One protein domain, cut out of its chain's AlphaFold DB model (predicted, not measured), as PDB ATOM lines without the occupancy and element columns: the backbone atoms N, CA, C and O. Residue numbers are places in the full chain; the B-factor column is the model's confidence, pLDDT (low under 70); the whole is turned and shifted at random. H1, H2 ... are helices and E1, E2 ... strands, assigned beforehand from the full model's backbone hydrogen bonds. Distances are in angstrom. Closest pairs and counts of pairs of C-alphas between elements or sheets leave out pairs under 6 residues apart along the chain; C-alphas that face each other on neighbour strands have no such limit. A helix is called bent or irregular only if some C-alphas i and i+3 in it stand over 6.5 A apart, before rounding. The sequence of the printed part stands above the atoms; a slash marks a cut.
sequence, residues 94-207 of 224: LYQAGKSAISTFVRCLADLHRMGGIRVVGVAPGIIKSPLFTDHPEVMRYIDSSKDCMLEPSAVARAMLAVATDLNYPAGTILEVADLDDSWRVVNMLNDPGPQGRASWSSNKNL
ATOM      1  N   LEU A  94     -40.071 -10.246  82.319       76.75
ATOM      2  CA  LEU A  94     -39.109  -9.943  81.251       76.75
ATOM      3  C   LEU A  94     -38.718  -8.462  81.215       76.75
ATOM      4  O   LEU A  94     -37.558  -8.127  80.974       76.75
ATOM      5  N   TYR A  95     -39.677  -7.571  81.480       76.19
ATOM      6  CA  TYR A  95     -39.409  -6.137  81.540       76.19
ATOM      7  C   TYR A  95     -38.451  -5.814  82.688       76.19
ATOM      8  O   TYR A  95     -37.472  -5.102  82.471       76.19
ATOM      9  N   GLN A  96     -38.692  -6.372  83.881       77.25
ATOM     10  CA  GLN A  96     -37.820  -6.147  85.037       77.25
ATOM     11  C   GLN A  96     -36.415  -6.691  84.779       77.25
ATOM     12  O   GLN A  96     -35.453  -5.948  84.930       77.25
ATOM     13  N   ALA A  97     -36.292  -7.916  84.254       73.81
ATOM     14  CA  ALA A  97     -34.992  -8.480  83.881       73.81
ATOM     15  C   ALA A  97     -34.215  -7.566  82.912       73.81
ATOM     16  O   ALA A  97     -33.030  -7.290  83.116       73.81
ATOM     17  N   GLY A  98     -34.890  -7.039  81.884       74.25
ATOM     18  CA  GLY A  98     -34.283  -6.113  80.927       74.25
ATOM     19  C   GLY A  98     -33.866  -4.775  81.549       74.25
ATOM     20  O   GLY A  98     -32.781  -4.270  81.253       74.25
ATOM     21  N   LYS A  99     -34.691  -4.187  82.423       83.50
ATOM     22  CA  LYS A  99     -34.370  -2.906  83.079       83.50
ATOM     23  C   LYS A  99     -33.268  -3.043  84.131       83.50
ATOM     24  O   LYS A  99     -32.398  -2.165  84.188       83.50
ATOM     25  N   SER A 100     -33.202  -4.172  84.834       80.19
ATOM     26  CA  SER A 100     -32.066  -4.493  85.700       80.19
ATOM     27  C   SER A 100     -30.773  -4.631  84.912       80.19
ATOM     28  O   SER A 100     -29.753  -4.052  85.292       80.19
ATOM     29  N   ALA A 101     -30.817  -5.323  83.771       79.06
ATOM     30  CA  ALA A 101     -29.652  -5.482  82.909       79.06
ATOM     31  C   ALA A 101     -29.106  -4.132  82.414       79.06
ATOM     32  O   ALA A 101     -27.893  -3.929  82.430       79.06
ATOM     33  N   ILE A 102     -29.975  -3.182  82.044       84.06
ATOM     34  CA  ILE A 102     -29.561  -1.834  81.615       84.06
ATOM     35  C   ILE A 102     -28.866  -1.076  82.750       84.06
ATOM     36  O   ILE A 102     -27.806  -0.490  82.534       84.06
ATOM     37  N   SER A 103     -29.430  -1.104  83.960       88.19
ATOM     38  CA  SER A 103     -28.821  -0.438  85.118       88.19
ATOM     39  C   SER A 103     -27.433  -1.002  85.425       88.19
ATOM     40  O   SER A 103     -26.488  -0.246  85.652       88.19
ATOM     41  N   THR A 104     -27.280  -2.325  85.376       83.69
ATOM     42  CA  THR A 104     -25.981  -2.989  85.549       83.69
ATOM     43  C   THR A 104     -25.018  -2.643  84.420       83.69
ATOM     44  O   THR A 104     -23.866  -2.315  84.686       83.69
ATOM     45  N   PHE A 105     -25.486  -2.633  83.172       86.31
ATOM     46  CA  PHE A 105     -24.676  -2.274  82.010       86.31
ATOM     47  C   PHE A 105     -24.092  -0.861  82.133       86.31
ATOM     48  O   PHE A 105     -22.886  -0.683  81.976       86.31
ATOM     49  N   VAL A 106     -24.910   0.131  82.504       92.50
ATOM     50  CA  VAL A 106     -24.449   1.508  82.761       92.50
ATOM     51  C   VAL A 106     -23.354   1.538  83.829       92.50
ATOM     52  O   VAL A 106     -22.338   2.209  83.648       92.50
ATOM     53  N   ARG A 107     -23.519   0.780  84.919       91.25
ATOM     54  CA  ARG A 107     -22.527   0.693  86.003       91.25
ATOM     55  C   ARG A 107     -21.230   0.018  85.547       91.25
ATOM     56  O   ARG A 107     -20.157   0.508  85.878       91.25
ATOM     57  N   CYS A 108     -21.305  -1.050  84.750       86.44
ATOM     58  CA  CYS A 108     -20.125  -1.701  84.168       86.44
ATOM     59  C   CYS A 108     -19.319  -0.755  83.268       86.44
ATOM     60  O   CYS A 108     -18.097  -0.861  83.203       86.44
ATOM     61  N   LEU A 109     -19.984   0.183  82.592       91.88
ATOM     62  CA  LEU A 109     -19.329   1.171  81.735       91.88
ATOM     63  C   LEU A 109     -18.768   2.385  82.494       91.88
ATOM     64  O   LEU A 109     -18.183   3.265  81.862       91.88
ATOM     65  N   ALA A 110     -18.887   2.445  83.825       93.75
ATOM     66  CA  ALA A 110     -18.375   3.567  84.613       93.75
ATOM     67  C   ALA A 110     -16.857   3.780  84.436       93.75
ATOM     68  O   ALA A 110     -16.391   4.919  84.365       93.75
ATOM     69  N   ASP A 111     -16.090   2.694  84.290       88.69
ATOM     70  CA  ASP A 111     -14.633   2.738  84.109       88.69
ATOM     71  C   ASP A 111     -14.195   3.429  82.804       88.69
ATOM     72  O   ASP A 111     -13.069   3.933  82.726       88.69
ATOM     73  N   LEU A 112     -15.084   3.551  81.805       91.25
ATOM     74  CA  LEU A 112     -14.799   4.309  80.579       91.25
ATOM     75  C   LEU A 112     -14.452   5.772  80.866       91.25
ATOM     76  O   LEU A 112     -13.698   6.388  80.108       91.25
ATOM     77  N   HIS A 113     -14.936   6.317  81.983       93.38
ATOM     78  CA  HIS A 113     -14.610   7.676  82.375       93.38
ATOM     79  C   HIS A 113     -13.123   7.822  82.700       93.38
ATOM     80  O   HIS A 113     -12.473   8.751  82.224       93.38
ATOM     81  N   ARG A 114     -12.554   6.860  83.432       87.75
ATOM     82  CA  ARG A 114     -11.121   6.831  83.746       87.75
ATOM     83  C   ARG A 114     -10.278   6.463  82.527       87.75
ATOM     84  O   ARG A 114      -9.183   6.989  82.368       87.75
ATOM     85  N   MET A 115     -10.770   5.553  81.687       91.69
ATOM     86  CA  MET A 115     -10.026   5.042  80.530       91.69
ATOM     87  C   MET A 115      -9.965   6.030  79.361       91.69
ATOM     88  O   MET A 115      -8.977   6.044  78.633       91.69
ATOM     89  N   GLY A 116     -11.010   6.834  79.159       91.81
ATOM     90  CA  GLY A 116     -11.127   7.682  77.972       91.81
ATOM     91  C   GLY A 116     -11.979   8.933  78.155       91.81
ATOM     92  O   GLY A 116     -12.390   9.527  77.165       91.81
ATOM     93  N   GLY A 117     -12.288   9.329  79.392       91.50
ATOM     94  CA  GLY A 117     -13.086  10.525  79.674       91.50
ATOM     95  C   GLY A 117     -14.581  10.388  79.360       91.50
ATOM     96  O   GLY A 117     -15.326  11.347  79.546       91.50
ATOM     97  N   ILE A 118     -15.053   9.212  78.935       95.88
ATOM     98  CA  ILE A 118     -16.452   8.988  78.547       95.88
ATOM     99  C   ILE A 118     -17.275   8.636  79.790       95.88
ATOM    100  O   ILE A 118     -17.101   7.567  80.369       95.88
ATOM    101  N   ARG A 119     -18.197   9.515  80.200       95.31
ATOM    102  CA  ARG A 119     -19.180   9.190  81.246       95.31
ATOM    103  C   ARG A 119     -20.389   8.492  80.643       95.31
ATOM    104  O   ARG A 119     -20.970   8.972  79.674       95.31
ATOM    105  N   VAL A 120     -20.801   7.407  81.286       95.50
ATOM    106  CA  VAL A 120     -22.062   6.717  81.012       95.50
ATOM    107  C   VAL A 120     -22.930   6.821  82.257       95.50
ATOM    108  O   VAL A 120     -22.466   6.526  83.353       95.50
ATOM    109  N   VAL A 121     -24.167   7.272  82.094       96.12
ATOM    110  CA  VAL A 121     -25.151   7.483  83.166       96.12
ATOM    111  C   VAL A 121     -26.527   7.029  82.679       96.12
ATOM    112  O   VAL A 121     -26.750   6.903  81.473       96.12
ATOM    113  N   GLY A 122     -27.444   6.767  83.602       94.81
ATOM    114  CA  GLY A 122     -28.794   6.300  83.316       94.81
ATOM    115  C   GLY A 122     -29.851   7.064  84.104       94.81
ATOM    116  O   GLY A 122     -29.578   7.630  85.160       94.81
ATOM    117  N   VAL A 123     -31.078   7.042  83.588       94.12
ATOM    118  CA  VAL A 123     -32.265   7.608  84.235       94.12
ATOM    119  C   VAL A 123     -33.301   6.499  84.404       94.12
ATOM    120  O   VAL A 123     -33.573   5.751  83.463       94.12
ATOM    121  N   ALA A 124     -33.866   6.392  85.602       92.31
ATOM    122  CA  ALA A 124     -34.895   5.438  85.991       92.31
ATOM    123  C   ALA A 124     -36.206   6.199  86.269       92.31
ATOM    124  O   ALA A 124     -36.443   6.638  87.396       92.31
ATOM    125  N   PRO A 125     -37.042   6.423  85.241       90.94
ATOM    126  CA  PRO A 125     -38.299   7.136  85.414       90.94
ATOM    127  C   PRO A 125     -39.342   6.287  86.155       90.94
ATOM    128  O   PRO A 125     -39.402   5.067  85.988       90.94
ATOM    129  N   GLY A 126     -40.192   6.963  86.932       88.38
ATOM    130  CA  GLY A 126     -41.456   6.424  87.433       88.38
ATOM    131  C   GLY A 126     -42.518   6.337  86.331       88.38
ATOM    132  O   GLY A 126     -42.214   6.251  85.142       88.38
ATOM    133  N   ILE A 127     -43.790   6.368  86.716       87.56
ATOM    134  CA  ILE A 127     -44.916   6.354  85.783       87.56
ATOM    135  C   ILE A 127     -44.976   7.704  85.062       87.56
ATOM    136  O   ILE A 127     -45.142   8.753  85.688       87.56
ATOM    137  N   ILE A 128     -44.843   7.673  83.734       88.81
ATOM    138  CA  ILE A 128     -44.838   8.866  82.881       88.81
ATOM    139  C   ILE A 128     -46.099   8.895  82.030       88.81
ATOM    140  O   ILE A 128     -46.432   7.909  81.365       88.81
ATOM    141  N   LYS A 129     -46.753  10.054  81.982       88.62
ATOM    142  CA  LYS A 129     -47.872  10.331  81.084       88.62
ATOM    143  C   LYS A 129     -47.375  10.389  79.640       88.62
ATOM    144  O   LYS A 129     -46.964  11.424  79.127       88.62
ATOM    145  N   SER A 130     -47.349   9.225  79.014       83.88
ATOM    146  CA  SER A 130     -46.797   8.998  77.683       83.88
ATOM    147  C   SER A 130     -47.703   8.046  76.902       83.88
ATOM    148  O   SER A 130     -48.455   7.309  77.544       83.88
ATOM    149  N   PRO A 131     -47.592   7.993  75.560       82.62
ATOM    150  CA  PRO A 131     -48.357   7.074  74.710       82.62
ATOM    151  C   PRO A 131     -48.335   5.613  75.168       82.62
ATOM    152  O   PRO A 131     -49.340   4.924  75.052       82.62
ATOM    153  N   LEU A 132     -47.233   5.166  75.793       75.81
ATOM    154  CA  LEU A 132     -47.116   3.830  76.394       75.81
ATOM    155  C   LEU A 132     -48.259   3.505  77.376       75.81
ATOM    156  O   LEU A 132     -48.637   2.348  77.521       75.81
ATOM    157  N   PHE A 133     -48.790   4.528  78.044       80.56
ATOM    158  CA  PHE A 133     -49.961   4.438  78.904       80.56
ATOM    159  C   PHE A 133     -51.191   5.032  78.214       80.56
ATOM    160  O   PHE A 133     -52.212   4.363  78.114       80.56
ATOM    161  N   THR A 134     -51.114   6.271  77.721       82.12
ATOM    162  CA  THR A 134     -52.301   7.030  77.290       82.12
ATOM    163  C   THR A 134     -53.032   6.432  76.095       82.12
ATOM    164  O   THR A 134     -54.239   6.640  75.983       82.12
ATOM    165  N   ASP A 135     -52.341   5.675  75.243       86.25
ATOM    166  CA  ASP A 135     -52.923   5.099  74.025       86.25
ATOM    167  C   ASP A 135     -53.411   3.652  74.250       86.25
ATOM    168  O   ASP A 135     -53.993   3.043  73.354       86.25
ATOM    169  N   HIS A 136     -53.214   3.121  75.462       82.69
ATOM    170  CA  HIS A 136     -53.497   1.741  75.857       82.69
ATOM    171  C   HIS A 136     -54.458   1.698  77.061       82.69
ATOM    172  O   HIS A 136     -54.019   1.611  78.217       82.69
ATOM    173  N   PRO A 137     -55.786   1.756  76.836       84.06
ATOM    174  CA  PRO A 137     -56.790   1.724  77.906       84.06
ATOM    175  C   PRO A 137     -56.650   0.520  78.856       84.06
ATOM    176  O   PRO A 137     -56.886   0.635  80.061       84.06
ATOM    177  N   GLU A 138     -56.216  -0.628  78.335       81.31
ATOM    178  CA  GLU A 138     -55.948  -1.863  79.077       81.31
ATOM    179  C   GLU A 138     -54.767  -1.759  80.051       81.31
ATOM    180  O   GLU A 138     -54.679  -2.549  80.993       81.31
ATOM    181  N   VAL A 139     -53.872  -0.791  79.848       77.25
ATOM    182  CA  VAL A 139     -52.770  -0.475  80.764       77.25
ATOM    183  C   VAL A 139     -53.197   0.631  81.727       77.25
ATOM    184  O   VAL A 139     -52.910   0.550  82.923       77.25
ATOM    185  N   MET A 140     -53.960   1.622  81.250       84.31
ATOM    186  CA  MET A 140     -54.494   2.709  82.084       84.31
ATOM    187  C   MET A 140     -55.385   2.221  83.224       84.31
ATOM    188  O   MET A 140     -55.405   2.855  84.273       84.31
ATOM    189  N   ARG A 141     -56.064   1.073  83.086       84.69
ATOM    190  CA  ARG A 141     -56.867   0.491  84.184       84.69
ATOM    191  C   ARG A 141     -56.060   0.201  85.459       84.69
ATOM    192  O   ARG A 141     -56.636   0.106  86.543       84.69
ATOM    193  N   TYR A 142     -54.739   0.055  85.344       81.75
ATOM    194  CA  TYR A 142     -53.856  -0.165  86.490       81.75
ATOM    195  C   TYR A 142     -53.487   1.123  87.236       81.75
ATOM    196  O   TYR A 142     -52.828   1.025  88.273       81.75
ATOM    197  N   ILE A 143     -53.892   2.291  86.725       85.12
ATOM    198  CA  ILE A 143     -53.609   3.616  87.279       85.12
ATOM    199  C   ILE A 143     -54.928   4.262  87.714       85.12
ATOM    200  O   ILE A 143     -55.816   4.502  86.897       85.12
ATOM    201  N   ASP A 144     -55.055   4.583  88.998       87.38
ATOM    202  CA  ASP A 144     -56.164   5.385  89.520       87.38
ATOM    203  C   ASP A 144     -55.777   6.865  89.454       87.38
ATOM    204  O   ASP A 144     -55.007   7.351  90.277       87.38
ATOM    205  N   SER A 145     -56.327   7.611  88.493       84.38
ATOM    206  CA  SER A 145     -55.985   9.030  88.286       84.38
ATOM    207  C   SER A 145     -56.281   9.940  89.488       84.38
ATOM    208  O   SER A 145     -55.828  11.081  89.502       84.38
ATOM    209  N   SER A 146     -57.053   9.469  90.477       85.56
ATOM    210  CA  SER A 146     -57.346  10.210  91.710       85.56
ATOM    211  C   SER A 146     -56.347   9.953  92.845       85.56
ATOM    212  O   SER A 146     -56.285  10.749  93.783       85.56
ATOM    213  N   LYS A 147     -55.571   8.863  92.777       86.06
ATOM    214  CA  LYS A 147     -54.634   8.434  93.837       86.06
ATOM    215  C   LYS A 147     -53.191   8.344  93.366       86.06
ATOM    216  O   LYS A 147     -52.279   8.606  94.146       86.06
ATOM    217  N   ASP A 148     -52.998   7.967  92.111       88.94
ATOM    218  CA  ASP A 148     -51.697   7.701  91.526       88.94
ATOM    219  C   ASP A 148     -51.134   8.947  90.850       88.94
ATOM    220  O   ASP A 148     -51.848   9.776  90.282       88.94
ATOM    221  N   CYS A 149     -49.811   9.060  90.893       89.94
ATOM    222  CA  CYS A 149     -49.089  10.152  90.266       89.94
ATOM    223  C   CYS A 149     -48.502   9.696  88.929       89.94
ATOM    224  O   CYS A 149     -47.853   8.652  88.847       89.94
ATOM    225  N   MET A 150     -48.676  10.519  87.897       90.38
ATOM    226  CA  MET A 150     -47.960  10.390  86.632       90.38
ATOM    227  C   MET A 150     -47.166  11.668  86.390       90.38
ATOM    228  O   MET A 150     -47.718  12.766  86.473       90.38
ATOM    229  N   LEU A 151     -45.880  11.540  86.070       90.50
ATOM    230  CA  LEU A 151     -45.061  12.693  85.705       90.50
ATOM    231  C   LEU A 151     -45.266  13.055  84.233       90.50
ATOM    232  O   LEU A 151     -45.495  12.187  83.387       90.50
ATOM    233  N   GLU A 152     -45.112  14.335  83.911       90.69
ATOM    234  CA  GLU A 152     -45.022  14.789  82.524       90.69
ATOM    235  C   GLU A 152     -43.642  14.430  81.931       90.69
ATOM    236  O   GLU A 152     -42.632  14.492  82.645       90.69
ATOM    237  N   PRO A 153     -43.534  14.119  80.623       90.62
ATOM    238  CA  PRO A 153     -42.257  13.781  79.979       90.62
ATOM    239  C   PRO A 153     -41.154  14.834  80.176       90.62
ATOM    240  O   PRO A 153     -39.967  14.508  80.211       90.62
ATOM    241  N   SER A 154     -41.543  16.101  80.352       89.88
ATOM    242  CA  SER A 154     -40.618  17.205  80.615       89.88
ATOM    243  C   SER A 154     -39.817  17.030  81.911       89.88
ATOM    244  O   SER A 154     -38.675  17.480  81.961       89.88
ATOM    245  N   ALA A 155     -40.355  16.350  82.930       90.88
ATOM    246  CA  ALA A 155     -39.631  16.059  84.171       90.88
ATOM    247  C   ALA A 155     -38.440  15.122  83.925       90.88
ATOM    248  O   ALA A 155     -37.329  15.372  84.390       90.88
ATOM    249  N   VAL A 156     -38.642  14.087  83.105       90.44
ATOM    250  CA  VAL A 156     -37.567  13.168  82.701       90.44
ATOM    251  C   VAL A 156     -36.532  13.895  81.848       90.44
ATOM    252  O   VAL A 156     -35.336  13.719  82.061       90.44
ATOM    253  N   ALA A 157     -36.968  14.761  80.929       92.25
ATOM    254  CA  ALA A 157     -36.057  15.538  80.089       92.25
ATOM    255  C   ALA A 157     -35.138  16.462  80.910       92.25
ATOM    256  O   ALA A 157     -33.942  16.544  80.625       92.25
ATOM    257  N   ARG A 158     -35.663  17.115  81.959       93.69
ATOM    258  CA  ARG A 158     -34.846  17.928  82.879       93.69
ATOM    259  C   ARG A 158     -33.810  17.082  83.617       93.69
ATOM    260  O   ARG A 158     -32.647  17.475  83.670       93.69
ATOM    261  N   ALA A 159     -34.197  15.901  84.095       94.12
ATOM    262  CA  ALA A 159     -33.277  14.974  84.749       94.12
ATOM    263  C   ALA A 159     -32.191  14.449  83.798       94.12
ATOM    264  O   ALA A 159     -31.028  14.346  84.180       94.12
ATOM    265  N   MET A 160     -32.552  14.150  82.544       93.50
ATOM    266  CA  MET A 160     -31.600  13.745  81.506       93.50
ATOM    267  C   MET A 160     -30.570  14.842  81.235       93.50
ATOM    268  O   MET A 160     -29.380  14.547  81.152       93.50
ATOM    269  N   LEU A 161     -31.014  16.098  81.123       91.25
ATOM    270  CA  LEU A 161     -30.108  17.231  80.965       91.25
ATOM    271  C   LEU A 161     -29.181  17.347  82.179       91.25
ATOM    272  O   LEU A 161     -27.966  17.391  82.006       91.25
ATOM    273  N   ALA A 162     -29.737  17.306  83.391       93.44
ATOM    274  CA  ALA A 162     -28.970  17.414  84.624       93.44
ATOM    275  C   ALA A 162     -27.909  16.313  84.756       93.44
ATOM    276  O   ALA A 162     -26.739  16.627  84.940       93.44
ATOM    277  N   VAL A 163     -28.267  15.036  84.587       93.44
ATOM    278  CA  VAL A 163     -27.306  13.922  84.711       93.44
ATOM    279  C   VAL A 163     -26.246  13.933  83.599       93.44
ATOM    280  O   VAL A 163     -25.111  13.481  83.787       93.44
ATOM    281  N   ALA A 164     -26.586  14.483  82.431       90.44
ATOM    282  CA  ALA A 164     -25.646  14.643  81.330       90.44
ATOM    283  C   ALA A 164     -24.646  15.783  81.572       90.44
ATOM    284  O   ALA A 164     -23.490  15.644  81.172       90.44
ATOM    285  N   THR A 165     -25.044  16.882  82.219       94.19
ATOM    286  CA  THR A 165     -24.205  18.088  82.338       94.19
ATOM    287  C   THR A 165     -23.586  18.305  83.714       94.19
ATOM    288  O   THR A 165     -22.498  18.870  83.794       94.19
ATOM    289  N   ASP A 166     -24.252  17.883  84.788       94.00
ATOM    290  CA  ASP A 166     -23.772  18.070  86.154       94.00
ATOM    291  C   ASP A 166     -22.789  16.954  86.542       94.00
ATOM    292  O   ASP A 166     -23.109  15.763  86.534       94.00
ATOM    293  N   LEU A 167     -21.567  17.358  86.888       91.50
ATOM    294  CA  LEU A 167     -20.487  16.458  87.289       91.50
ATOM    295  C   LEU A 167     -20.666  15.895  88.705       91.50
ATOM    296  O   LEU A 167     -19.952  14.961  89.068       91.50
ATOM    297  N   ASN A 168     -21.641  16.390  89.474       93.44
ATOM    298  CA  ASN A 168     -22.068  15.767  90.729       93.44
ATOM    299  C   ASN A 168     -22.673  14.368  90.514       93.44
ATOM    300  O   ASN A 168     -22.765  13.590  91.463       93.44
ATOM    301  N   TYR A 169     -23.047  14.025  89.274       94.88
ATOM    302  CA  TYR A 169     -23.444  12.677  88.881       94.88
ATOM    303  C   TYR A 169     -22.266  11.940  88.214       94.88
ATOM    304  O   TYR A 169     -22.007  12.124  87.013       94.88
ATOM    305  N   PRO A 170     -21.522  11.109  88.970       94.12
ATOM    306  CA  PRO A 170     -20.378  10.383  88.433       94.12
ATOM    307  C   PRO A 170     -20.788   9.342  87.378       94.12
ATOM    308  O   PRO A 170     -21.954   8.987  87.204       94.12
ATOM    309  N   ALA A 171     -19.801   8.816  86.651       95.19
ATOM    310  CA  ALA A 171     -20.035   7.700  85.739       95.19
ATOM    311  C   ALA A 171     -20.617   6.487  86.492       95.19
ATOM    312  O   ALA A 171     -20.212   6.185  87.614       95.19
ATOM    313  N   GLY A 172     -21.568   5.792  85.871       94.75
ATOM    314  CA  GLY A 172     -22.314   4.688  86.471       94.75
ATOM    315  C   GLY A 172     -23.539   5.111  87.289       94.75
ATOM    316  O   GLY A 172     -24.243   4.237  87.799       94.75
ATOM    317  N   THR A 173     -23.825   6.412  87.420       95.81
ATOM    318  CA  THR A 173     -25.033   6.893  88.105       95.81
ATOM    319  C   THR A 173     -26.299   6.404  87.409       95.81
ATOM    320  O   THR A 173     -26.442   6.531  86.195       95.81
ATOM    321  N   ILE A 174     -27.244   5.913  88.210       94.69
ATOM    322  CA  ILE A 174     -28.642   5.717  87.829       94.69
ATOM    323  C   ILE A 174     -29.467   6.723  88.629       94.69
ATOM    324  O   ILE A 174     -29.440   6.689  89.858       94.69
ATOM    325  N   LEU A 175     -30.160   7.631  87.948       93.88
ATOM    326  CA  LEU A 175     -30.947   8.692  88.569       93.88
ATOM    327  C   LEU A 175     -32.439   8.347  88.528       93.88
ATOM    328  O   LEU A 175     -33.026   8.272  87.452       93.88
ATOM    329  N   GLU A 176     -33.054   8.132  89.685       92.81
ATOM    330  CA  GLU A 176     -34.499   7.948  89.823       92.81
ATOM    331  C   GLU A 176     -35.238   9.271  89.631       92.81
ATOM    332  O   GLU A 176     -34.917  10.281  90.263       92.81
ATOM    333  N   VAL A 177     -36.266   9.235  88.781       93.25
ATOM    334  CA  VAL A 177     -37.119  10.382  88.454       93.25
ATOM    335  C   VAL A 177     -38.567   9.974  88.661       93.25
ATOM    336  O   VAL A 177     -39.242   9.519  87.735       93.25
ATOM    337  N   ALA A 178     -39.025  10.086  89.903       90.31
ATOM    338  CA  ALA A 178     -40.348   9.626  90.319       90.31
ATOM    339  C   ALA A 178     -41.152  10.676  91.112       90.31
ATOM    340  O   ALA A 178     -42.237  10.364  91.597       90.31
ATOM    341  N   ASP A 179     -40.666  11.918  91.201       86.81
ATOM    342  CA  ASP A 179     -41.335  13.033  91.881       86.81
ATOM    343  C   ASP A 179     -41.579  14.234  90.957       86.81
ATOM    344  O   ASP A 179     -40.937  14.382  89.918       86.81
ATOM    345  N   LEU A 180     -42.538  15.086  91.341       74.81
ATOM    346  CA  LEU A 180     -42.995  16.237  90.548       74.81
ATOM    347  C   LEU A 180     -42.082  17.472  90.655       74.81
ATOM    348  O   LEU A 180     -42.100  18.307  89.756       74.81
ATOM    349  N   ASP A 181     -41.280  17.569  91.718       76.94
ATOM    350  CA  ASP A 181     -40.541  18.786  92.092       76.94
ATOM    351  C   ASP A 181     -39.029  18.683  91.809       76.94
ATOM    352  O   ASP A 181     -38.218  19.273  92.515       76.94
ATOM    353  N   ASP A 182     -38.636  17.866  90.823       78.38
ATOM    354  CA  ASP A 182     -37.233  17.590  90.456       78.38
ATOM    355  C   ASP A 182     -36.343  17.102  91.624       78.38
ATOM    356  O   ASP A 182     -35.114  17.118  91.552       78.38
ATOM    357  N   SER A 183     -36.965  16.597  92.695       84.81
ATOM    358  CA  SER A 183     -36.300  15.889  93.789       84.81
ATOM    359  C   SER A 183     -35.870  14.501  93.311       84.81
ATOM    360  O   SER A 183     -36.537  13.498  93.566       84.81
ATOM    361  N   TRP A 184     -34.776  14.444  92.558       91.50
ATOM    362  CA  TRP A 184     -34.228  13.191  92.048       91.50
ATOM    363  C   TRP A 184     -33.359  12.489  93.084       91.50
ATOM    364  O   TRP A 184     -32.711  13.114  93.926       91.50
ATOM    365  N   ARG A 185     -33.293  11.166  92.973       90.50
ATOM    366  CA  ARG A 185     -32.534  10.315  93.890       90.50
ATOM    367  C   ARG A 185     -31.569   9.445  93.106       90.50
ATOM    368  O   ARG A 185     -31.945   8.842  92.108       90.50
ATOM    369  N   VAL A 186     -30.323   9.338  93.555       91.62
ATOM    370  CA  VAL A 186     -29.398   8.357  92.976       91.62
ATOM    371  C   VAL A 186     -29.778   6.968  93.480       91.62
ATOM    372  O   VAL A 186     -29.881   6.748  94.687       91.62
ATOM    373  N   VAL A 187     -29.983   6.039  92.549       88.56
ATOM    374  CA  VAL A 187     -30.240   4.633  92.858       88.56
ATOM    375  C   VAL A 187     -28.913   3.969  93.199       88.56
ATOM    376  O   VAL A 187     -28.003   3.861  92.363       88.56
ATOM    377  N   ASN A 188     -28.799   3.493  94.428       79.31
ATOM    378  CA  ASN A 188     -27.604   2.826  94.913       79.31
ATOM    379  C   ASN A 188     -27.528   1.396  94.370       79.31
ATOM    380  O   ASN A 188     -28.541   0.747  94.127       79.31
ATOM    381  N   MET A 189     -26.309   0.905  94.132       71.94
ATOM    382  CA  MET A 189     -26.113  -0.493  93.724       71.94
ATOM    383  C   MET A 189     -26.430  -1.441  94.885       71.94
ATOM    384  O   MET A 189     -27.033  -2.487  94.688       71.94
ATOM    385  N   LEU A 190     -26.016  -1.052  96.089       62.75
ATOM    386  CA  LEU A 190     -26.212  -1.797  97.322       62.75
ATOM    387  C   LEU A 190     -27.048  -0.936  98.269       62.75
ATOM    388  O   LEU A 190     -26.834   0.273  98.344       62.75
ATOM    389  N   ASN A 191     -27.966  -1.553  99.013       58.34
ATOM    390  CA  ASN A 191     -28.774  -0.890 100.053       58.34
ATOM    391  C   ASN A 191     -29.640   0.258  99.566       58.34
ATOM    392  O   ASN A 191     -29.918   1.199 100.311       58.34
ATOM    393  N   ASP A 192     -30.078   0.180  98.318       74.00
ATOM    394  CA  ASP A 192     -31.090   1.102  97.859       74.00
ATOM    395  C   ASP A 192     -32.372   0.908  98.697       74.00
ATOM    396  O   ASP A 192     -32.781  -0.233  98.924       74.00
ATOM    397  N   PRO A 193     -33.017   1.972  99.201       68.06
ATOM    398  CA  PRO A 193     -34.308   1.857  99.886       68.06
ATOM    399  C   PRO A 193     -35.454   1.482  98.929       68.06
ATOM    400  O   PRO A 193     -36.605   1.366  99.351       68.06
ATOM    401  N   GLY A 194     -35.155   1.305  97.641       75.69
ATOM    402  CA  GLY A 194     -36.121   1.140  96.576       75.69
ATOM    403  C   GLY A 194     -36.768   2.474  96.192       75.69
ATOM    404  O   GLY A 194     -36.529   3.499  96.835       75.69
ATOM    405  N   PRO A 195     -37.616   2.471  95.152       80.12
ATOM    406  CA  PRO A 195     -38.273   3.671  94.655       80.12
ATOM    407  C   PRO A 195     -39.082   4.409  95.718       80.12
ATOM    408  O   PRO A 195     -39.953   3.811  96.355       80.12
ATOM    409  N   GLN A 196     -38.791   5.699  95.884       77.00
ATOM    410  CA  GLN A 196     -39.374   6.543  96.935       77.00
ATOM    411  C   GLN A 196     -40.408   7.529  96.384       77.00
ATOM    412  O   GLN A 196     -41.329   7.908  97.104       77.00
ATOM    413  N   GLY A 197     -40.280   7.929  95.115       82.38
ATOM    414  CA  GLY A 197     -41.107   9.005  94.572       82.38
ATOM    415  C   GLY A 197     -42.572   8.623  94.367       82.38
ATOM    416  O   GLY A 197     -42.907   7.452  94.144       82.38
ATOM    417  N   ARG A 198     -43.457   9.622  94.394       86.12
ATOM    418  CA  ARG A 198     -44.921   9.438  94.292       86.12
ATOM    419  C   ARG A 198     -45.366   8.725  93.013       86.12
ATOM    420  O   ARG A 198     -46.346   7.990  93.040       86.12
ATOM    421  N   ALA A 199     -44.648   8.908  91.907       87.19
ATOM    422  CA  ALA A 199     -44.924   8.247  90.631       87.19
ATOM    423  C   ALA A 199     -44.303   6.841  90.529       87.19
ATOM    424  O   ALA A 199     -44.288   6.245  89.457       87.19
ATOM    425  N   SER A 200     -43.761   6.284  91.613       85.25
ATOM    426  CA  SER A 200     -43.158   4.942  91.608       85.25
ATOM    427  C   SER A 200     -44.182   3.804  91.679       85.25
ATOM    428  O   SER A 200     -43.821   2.626  91.537       85.25
ATOM    429  N   TRP A 201     -45.441   4.129  91.970       81.25
ATOM    430  CA  TRP A 201     -46.455   3.167  92.384       81.25
ATOM    431  C   TRP A 201     -47.784   3.430  91.688       81.25
ATOM    432  O   TRP A 201     -48.118   4.568  91.381       81.25
ATOM    433  N   SER A 202     -48.527   2.348  91.462       81.06
ATOM    434  CA  SER A 202     -49.908   2.400  91.002       81.06
ATOM    435  C   SER A 202     -50.784   1.607  91.967       81.06
ATOM    436  O   SER A 202     -50.358   0.560  92.477       81.06
ATOM    437  N   SER A 203     -51.983   2.105  92.254       82.06
ATOM    438  CA  SER A 203     -52.854   1.563  93.298       82.06
ATOM    439  C   SER A 203     -53.545   0.266  92.881       82.06
ATOM    440  O   SER A 203     -53.877  -0.556  93.732       82.06
ATOM    441  N   ASN A 204     -53.725   0.033  91.576       84.06
ATOM    442  CA  ASN A 204     -54.525  -1.083  91.058       84.06
ATOM    443  C   ASN A 204     -53.684  -2.296  90.618       84.06
ATOM    444  O   ASN A 204     -54.109  -3.077  89.766       84.06
ATOM    445  N   LYS A 205     -52.493  -2.499  91.202       72.94
ATOM    446  CA  LYS A 205     -51.616  -3.640  90.861       72.94
ATOM    447  C   LYS A 205     -52.255  -5.011  91.085       72.94
ATOM    448  O   LYS A 205     -51.913  -5.953  90.376       72.94
ATOM    449  N   ASN A 206     -53.197  -5.124  92.022       79.56
ATOM    450  CA  ASN A 206     -53.898  -6.383  92.286       79.56
ATOM    451  C   ASN A 206     -54.679  -6.888  91.064       79.56
ATOM    452  O   ASN A 206     -54.705  -8.090  90.832       79.56
ATOM    453  N   LEU A 207     -55.213  -5.990  90.226       82.06
ATOM    454  CA  LEU A 207     -55.899  -6.380  88.987       82.06
ATOM    455  C   LEU A 207     -54.955  -7.111  88.024       82.06
ATOM    456  O   LEU A 207     -55.342  -8.068  87.363       82.06
TER     457      LEU A 207
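What this domain is: This is residues 94 to 207 of the 224 residues of an uncharacterized protein of Phialemoniopsis curvata (UniProt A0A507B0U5). A narrow ribbon of two parallel strands, E1 and E2, runs through the middle between two helices, with the long H1 loosely along one face and H4 closely along the other. At one end of the ribbon the small helices H2 and H3 form a corner, where residues 134 to 139 stick out, and a long tail without named elements, residues 178 to 207, passes along the E2 side. The printed part has 114 residues with four named helices and two named strands, in the order H1 E1 H2 H3 H4 E2; the sheet has the order E1 E2, and the class is mostly helix, though only 52 residues are in named elements. The whole is compact, with a radius of gyration of the C-alphas of 15.3 A, but elongated, spanning 47 by 29 by 27 A.

How they stand to each other: H1, residues 94 to 116, comes closest to E1, residues 122 to 125, with the C-alphas of Val 106 and Gly 122, 6.5 A apart. Its closest C-alphas to E2, residues 174 to 177, are those of Ser 103 and Ile 174, 6.7 A apart. E1 and E2 are parallel neighbours at 25 degrees; N 124 and O 175 are within hydrogen-bond range at 2.8 A, as are N 177 and O 124 at 2.9 A. H2, residues 131 to 134, and H3, residues 137 to 140, touch only at the corner by their link, and only just, with 3 pairs of C-alphas within 8 A; the closest are those of Phe 133 and Met 140, 5.8 A apart. For H4, residues 153 to 165, the closest C-alphas to E1 are those of Val 156 and Pro 125, 6.7 A apart, and to E2 those of Val 156 and Val 177, 6.4 A apart. H1 and H4 are apart. E1, the helices H2, H3 and H4, and E2 form a strand-helix-strand unit, two parallel neighbour strands with helices between them in the chain. Residues 175 to 176 of E2 also pair with residues 185 to 186, antiparallel. Every O i to N i+4 pair is within hydrogen-bond range in H4, against 15 of 19 in H1; H2 and H3 are too short for such a pair.

Where its parts are: H1 begins at C-alpha 94 (-39.109, -9.943, 81.251) and is 33.2 A long; it is irregular, with C-alphas 108 and 111 7.1 A apart. E1 spans 9.8 A, H2 4.7 A and H3 4.9 A. H4 spans 18.7 A from C-alpha 153 at (-42.257, 13.781, 79.979). E2 spans 9.7 A and ends at C-alpha 177 (-37.119, 10.382, 88.454).

The domain as a whole: The C-alphas farthest apart, of Met 115 and Ser 146, are 48.9 A apart. The printed part has no cut. The link from H3 to H4, 12 residues, is long. The mean pLDDT of the printed part is 86.3; residues 190 to 191 and 193 are under 70.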